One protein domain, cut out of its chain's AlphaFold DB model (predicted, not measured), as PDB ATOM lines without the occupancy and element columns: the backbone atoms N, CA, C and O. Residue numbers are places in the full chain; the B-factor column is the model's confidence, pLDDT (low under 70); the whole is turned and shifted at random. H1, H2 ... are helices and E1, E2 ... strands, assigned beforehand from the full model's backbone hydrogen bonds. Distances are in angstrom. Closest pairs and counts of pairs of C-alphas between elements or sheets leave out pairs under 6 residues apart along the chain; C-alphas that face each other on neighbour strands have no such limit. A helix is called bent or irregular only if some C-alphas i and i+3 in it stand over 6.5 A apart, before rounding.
ATOM      1  N   ALA A  50     171.728 213.780 180.524       91.94
ATOM      2  CA  ALA A  50     170.469 213.061 180.689       91.94
ATOM      3  C   ALA A  50     169.998 213.055 182.153       91.94
ATOM      4  O   ALA A  50     169.843 211.991 182.761       91.94
ATOM      5  N   VAL A  51     169.827 214.261 182.713       87.56
ATOM      6  CA  VAL A  51     169.296 214.506 184.068       87.56
ATOM      7  C   VAL A  51     167.773 214.660 184.084       87.56
ATOM      8  O   VAL A  51     167.127 214.242 185.036       87.56
ATOM      9  N   ALA A  52     167.199 215.221 183.018       77.56
ATOM     10  CA  ALA A  52     165.760 215.405 182.840       77.56
ATOM     11  C   ALA A  52     165.201 214.435 181.785       77.56
ATOM     12  O   ALA A  52     165.965 213.809 181.042       77.56
ATOM     13  N   ALA A  53     163.870 214.341 181.706       77.38
ATOM     14  CA  ALA A  53     163.171 213.539 180.703       77.38
ATOM     15  C   ALA A  53     163.603 213.912 179.262       77.38
ATOM     16  O   ALA A  53     163.877 215.090 178.984       77.38
ATOM     17  N   PRO A  54     163.687 212.929 178.343       81.06
ATOM     18  CA  PRO A  54     164.151 213.166 176.978       81.06
ATOM     19  C   PRO A  54     163.225 214.114 176.207       81.06
ATOM     20  O   PRO A  54     162.072 214.332 176.581       81.06
ATOM     21  N   ALA A  55     163.727 214.705 175.119       77.69
ATOM     22  CA  ALA A  55     162.821 215.181 174.072       77.69
ATOM     23  C   ALA A  55     162.259 213.967 173.317       77.69
ATOM     24  O   ALA A  55     162.828 212.877 173.414       77.69
ATOM     25  N   ALA A  56     161.172 214.147 172.564       79.94
ATOM     26  CA  ALA A  56     160.709 213.107 171.647       79.94
ATOM     27  C   ALA A  56     161.875 212.633 170.753       79.94
ATOM     28  O   ALA A  56     162.723 213.437 170.363       79.94
ATOM     29  N   ASP A  57     161.944 211.323 170.507       85.94
ATOM     30  CA  ASP A  57     162.908 210.675 169.599       85.94
ATOM     31  C   ASP A  57     164.397 210.806 169.972       85.94
ATOM     32  O   ASP A  57     165.295 210.621 169.144       85.94
ATOM     33  N   MET A  58     164.681 211.084 171.247       93.75
ATOM     34  CA  MET A  58     166.042 211.098 171.774       93.75
ATOM     35  C   MET A  58     166.400 209.799 172.487       93.75
ATOM     36  O   MET A  58     165.628 209.254 173.275       93.75
ATOM     37  N   VAL A  59     167.632 209.349 172.275       94.81
ATOM     38  CA  VAL A  59     168.185 208.153 172.909       94.81
ATOM     39  C   VAL A  59     169.173 208.526 174.004       94.81
ATOM     40  O   VAL A  59     169.940 209.489 173.890       94.81
ATOM     41  N   ARG A  60     169.138 207.759 175.095       94.88
ATOM     42  CA  ARG A  60     170.070 207.917 176.209       94.88
ATOM     43  C   ARG A  60     171.343 207.155 175.889       94.88
ATOM     44  O   ARG A  60     171.315 205.931 175.834       94.88
ATOM     45  N   VAL A  61     172.455 207.863 175.759       94.50
ATOM     46  CA  VAL A  61     173.771 207.245 175.599       94.50
ATOM     47  C   VAL A  61     174.474 207.203 176.949       94.50
ATOM     48  O   VAL A  61     174.530 208.207 177.670       94.50
ATOM     49  N   ARG A  62     174.988 206.025 177.306       93.50
ATOM     50  CA  ARG A  62     175.789 205.777 178.508       93.50
ATOM     51  C   ARG A  62     176.735 204.611 178.250       93.50
ATOM     52  O   ARG A  62     176.277 203.532 177.896       93.50
ATOM     53  N   VAL A  63     178.014 204.789 178.562       88.44
ATOM     54  CA  VAL A  63     179.001 203.703 178.536       88.44
ATOM     55  C   VAL A  63     179.008 202.990 179.888       88.44
ATOM     56  O   VAL A  63     179.164 203.611 180.946       88.44
ATOM     57  N   ARG A  64     178.786 201.672 179.884       85.25
ATOM     58  CA  ARG A  64     178.767 200.864 181.112       85.25
ATOM     59  C   ARG A  64     180.150 200.885 181.765       85.25
ATOM     60  O   ARG A  64     181.152 200.659 181.106       85.25
ATOM     61  N   GLY A  65     180.196 201.144 183.070       82.31
ATOM     62  CA  GLY A  65     181.457 201.229 183.818       82.31
ATOM     63  C   GLY A  65     182.208 202.555 183.654       82.31
ATOM     64  O   GLY A  65     183.162 202.787 184.389       82.31
ATOM     65  N   SER A  66     181.759 203.454 182.770       83.12
ATOM     66  CA  SER A  66     182.308 204.809 182.664       83.12
ATOM     67  C   SER A  66     181.805 205.713 183.795       83.12
ATOM     68  O   SER A  66     180.674 205.577 184.274       83.12
ATOM     69  N   ARG A  67     182.655 206.667 184.198       84.00
ATOM     70  CA  ARG A  67     182.300 207.784 185.092       84.00
ATOM     71  C   ARG A  67     181.658 208.955 184.350       84.00
ATOM     72  O   ARG A  67     181.194 209.895 184.990       84.00
ATOM     73  N   GLU A  68     181.640 208.930 183.022       84.19
ATOM     74  CA  GLU A  68     181.018 210.000 182.258       84.19
ATOM     75  C   GLU A  68     179.491 210.001 182.459       84.19
ATOM     76  O   GLU A  68     178.850 208.942 182.419       84.19
ATOM     77  N   PRO A  69     178.874 211.180 182.673       89.19
ATOM     78  CA  PRO A  69     177.429 211.279 182.763       89.19
ATOM     79  C   PRO A  69     176.759 210.849 181.458       89.19
ATOM     80  O   PRO A  69     177.188 211.212 180.363       89.19
ATOM     81  N   ALA A  70     175.634 210.148 181.592       93.38
ATOM     82  CA  ALA A  70     174.770 209.845 180.460       93.38
ATOM     83  C   ALA A  70     174.279 211.138 179.785       93.38
ATOM     84  O   ALA A  70     174.013 212.137 180.462       93.38
ATOM     85  N   ARG A  71     174.102 211.105 178.463       94.81
ATOM     86  CA  ARG A  71     173.670 212.253 177.648       94.81
ATOM     87  C   ARG A  71     172.553 211.861 176.681       94.81
ATOM     88  O   ARG A  71     172.441 210.697 176.299       94.81
ATOM     89  N   TRP A  72     171.723 212.829 176.305       95.50
ATOM     90  CA  TRP A  72     170.687 212.665 175.288       95.50
ATOM     91  C   TRP A  72     171.243 212.969 173.902       95.50
ATOM     92  O   TRP A  72     171.886 213.996 173.714       95.50
ATOM     93  N   TYR A  73     170.945 212.127 172.920       94.75
ATOM     94  CA  TYR A  73     171.290 212.357 171.518       94.75
ATOM     95  C   TYR A  73     170.083 212.104 170.625       94.75
ATOM     96  O   TYR A  73     169.191 211.342 170.992       94.75
ATOM     97  N   CYS A  74     170.054 212.729 169.450       93.25
ATOM     98  CA  CYS A  74     169.143 212.291 168.395       93.25
ATOM     99  C   CYS A  74     169.438 210.825 168.044       93.25
ATOM    100  O   CYS A  74     170.581 210.370 168.178       93.25
ATOM    101  N   ALA A  75     168.430 210.094 167.575       91.69
ATOM    102  CA  ALA A  75     168.627 208.741 167.071       91.69
ATOM    103  C   ALA A  75     169.647 208.686 165.907       91.69
ATOM    104  O   ALA A  75     169.945 209.688 165.250       91.69
ATOM    105  N   GLY A  76     170.187 207.493 165.645       91.00
ATOM    106  CA  GLY A  76     171.093 207.252 164.521       91.00
ATOM    107  C   GLY A  76     172.505 207.827 164.735       91.00
ATOM    108  O   GLY A  76     173.098 207.586 165.791       91.00
ATOM    109  N   PRO A  77     173.082 208.566 163.765       90.62
ATOM    110  CA  PRO A  77     174.495 208.965 163.796       90.62
ATOM    111  C   PRO A  77     174.916 209.766 165.033       90.62
ATOM    112  O   PRO A  77     176.035 209.609 165.517       90.62
ATOM    113  N   CYS A  78     174.026 210.602 165.577       91.88
ATOM    114  CA  CYS A  78     174.324 211.395 166.772       91.88
ATOM    115  C   CYS A  78     174.553 210.513 168.004       91.88
ATOM    116  O   CYS A  78     175.447 210.798 168.797       91.88
ATOM    117  N   ALA A  79     173.773 209.440 168.146       93.69
ATOM    118  CA  ALA A  79     173.916 208.487 169.237       93.69
ATOM    119  C   ALA A  79     175.242 207.724 169.148       93.69
ATOM    120  O   ALA A  79     175.974 207.677 170.132       93.69
ATOM    121  N   ALA A  80     175.589 207.226 167.955       92.44
ATOM    122  CA  ALA A  80     176.855 206.531 167.716       92.44
ATOM    123  C   ALA A  80     178.068 207.445 167.965       92.44
ATOM    124  O   ALA A  80     179.040 207.046 168.602       92.44
ATOM    125  N   TYR A  81     177.998 208.704 167.521       90.38
ATOM    126  CA  TYR A  81     179.030 209.698 167.816       90.38
ATOM    127  C   TYR A  81     179.148 209.985 169.320       90.38
ATOM    128  O   TYR A  81     180.252 210.084 169.855       90.38
ATOM    129  N   GLY A  82     178.012 210.111 170.010       91.31
ATOM    130  CA  GLY A  82     177.959 210.294 171.456       91.31
ATOM    131  C   GLY A  82     178.577 209.135 172.231       91.31
ATOM    132  O   GLY A  82     179.299 209.371 173.194       91.31
ATOM    133  N   GLU A  83     178.328 207.902 171.791       93.25
ATOM    134  CA  GLU A  83     178.889 206.689 172.387       93.25
ATOM    135  C   GLU A  83     180.404 206.635 172.190       93.25
ATOM    136  O   GLU A  83     181.137 206.506 173.166       93.25
ATOM    137  N   ALA A  84     180.887 206.878 170.969       91.19
ATOM    138  CA  ALA A  84     182.320 206.908 170.681       91.19
ATOM    139  C   ALA A  84     183.058 207.989 171.492       91.19
ATOM    140  O   ALA A  84     184.116 207.732 172.068       91.19
ATOM    141  N   LEU A  85     182.497 209.203 171.589       88.12
ATOM    142  CA  LEU A  85     183.053 210.248 172.455       88.12
ATOM    143  C   LEU A  85     183.102 209.805 173.915       88.12
ATOM    144  O   LEU A  85     184.037 210.171 174.632       88.12
ATOM    145  N   ALA A  86     182.089 209.058 174.343       88.94
ATOM    146  CA  ALA A  86     181.985 208.633 175.715       88.94
ATOM    147  C   ALA A  86     182.994 207.554 176.091       88.94
ATOM    148  O   ALA A  86     183.588 207.591 177.168       88.94
ATOM    149  N   GLU A  87     183.252 206.630 175.172       88.00
ATOM    150  CA  GLU A  87     184.310 205.635 175.309       88.00
ATOM    151  C   GLU A  87     185.694 206.291 175.354       88.00
ATOM    152  O   GLU A  87     186.490 205.984 176.240       88.00
ATOM    153  N   ILE A  88     185.964 207.257 174.469       87.06
ATOM    154  CA  ILE A  88     187.242 207.989 174.450       87.06
ATOM    155  C   ILE A  88     187.472 208.712 175.783       87.06
ATOM    156  O   ILE A  88     188.533 208.575 176.390       87.06
ATOM    157  N   ARG A  89     186.467 209.437 176.287       83.12
ATOM    158  CA  ARG A  89     186.561 210.143 177.578       83.12
ATOM    159  C   ARG A  89     186.669 209.194 178.762       83.12
ATOM    160  O   ARG A  89     187.316 209.530 179.752       83.12
ATOM    161  N   ALA A  90     186.038 208.022 178.681       80.50
ATOM    162  CA  ALA A  90     186.177 206.992 179.699       80.50
ATOM    163  C   ALA A  90     187.629 206.514 179.806       80.50
ATOM    164  O   ALA A  90     188.100 206.324 180.922       80.50
ATOM    165  N   ILE A  91     188.334 206.380 178.675       76.94
ATOM    166  CA  ILE A  91     189.760 206.027 178.624       76.94
ATOM    167  C   ILE A  91     190.629 207.163 179.182       76.94
ATOM    168  O   ILE A  91     191.502 206.911 180.008       76.94
ATOM    169  N   GLU A  92     190.383 208.414 178.775       68.88
ATOM    170  CA  GLU A  92     191.146 209.582 179.255       68.88
ATOM    171  C   GLU A  92     190.982 209.831 180.767       68.88
ATOM    172  O   GLU A  92     191.865 210.403 181.402       68.88
ATOM    173  N   GLY A  93     189.864 209.394 181.356       59.28
ATOM    174  CA  GLY A  93     189.559 209.529 182.782       59.28
ATOM    175  C   GLY A  93     190.060 208.391 183.681       59.28
ATOM    176  O   GLY A  93     189.715 208.383 184.869       59.28
ATOM    177  N   VAL A  94     190.827 207.427 183.156       48.72
ATOM    178  CA  VAL A  94     191.441 206.359 183.963       48.72
ATOM    179  C   VAL A  94     192.791 206.849 184.503       48.72
ATOM    180  O   VAL A  94     193.688 207.123 183.705       48.72
ATOM    181  N   PRO A  95     192.975 206.961 185.834       42.84
ATOM    182  CA  PRO A  95     194.300 207.167 186.396       42.84
ATOM    183  C   PRO A  95     195.077 205.856 186.234       42.84
ATOM    184  O   PRO A  95     194.731 204.856 186.865       42.84
ATOM    185  N   TRP A  96     196.074 205.849 185.355       49.19
ATOM    186  CA  TRP A  96     197.197 204.923 185.479       49.19
ATOM    187  C   TRP A  96     198.188 205.507 186.480       49.19
ATOM    188  O   TRP A  96     198.451 206.729 186.379       49.19
TER     189      TRP A  96
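What this domain is: This is residues 50 to 96 of the 96 residues of an uncharacterized protein of Streptomyces sp. SID11385 (UniProt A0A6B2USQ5). A two-strand hairpin, E1 and E2, has one longer helix, H1, folding back along it, with residues 78 to 86 of the helix near both strands. Residues 50 to 57 loop round at the hairpin's side away from the helix, and residues 93 to 96 run on as a tail from the helix's far end. The printed part has 47 residues with two named strands and one named helix, in the order E1, E2, H1; the sheet has the order E1 - E2 and is antiparallel. The class is mixed, helices and strands, with 24 residues in named elements. The whole is only just compact, close to loose, with a radius of gyration of the C-alphas of 11.3 A, and its outline is flat, spanning 40 by 22 by 12 A.

Where its parts are: The printed part begins at Ala 50, with C-alpha at (170.469, 213.061, 180.689). E1, residues 58 to 61, begins with C-alpha 58 at (166.042, 211.098, 171.774) and is 9.4 A from first to last C-alpha. E2, residues 71 to 74, measures 10.3 A in the same way. H1, residues 77 to 92, is 22.7 A long from first to last C-alpha and ends with C-alpha 92 at (191.146, 209.582, 179.255); it is not bent.

How they stand to each other: E1 and E2 form a hairpin and are antiparallel neighbours, with 138 degrees between their N-to-C directions. The C-alphas of Met 58 and Cys 74 face each other at 4.7 A, and those of Val 61 and Arg 71 at 5.4 A. Across the pair, N 59 and O 73 are within hydrogen-bond range at 2.8 A, as are N 71 and O 61 at 3.0 A. Between E2 and H1, 3 pairs of C-alphas are within 8 A, and the closest are those of Tyr 73 and Ala 79, 5.2 A apart. Between E1 and H1, 5 pairs are within 8 A, and the closest are the C-alphas of Val 61 and Glu 83, 6.1 A apart. In H1 every O i to N i+4 pair is within hydrogen-bond range.

The domain as a whole: The two C-alphas farthest apart in the domain are those of Ala 56 and Trp 96, at 39.9 A. The printed part has no cut and ends at Trp 96, the chain's last residue. The link from E1 to E2, with 9 residues between them, is short, and the link from E2 to H1, with 2, is tight. The mean pLDDT of the printed part is 84.6; residues 92 to 96 are under 70, of which Glu 92 belongs to H1.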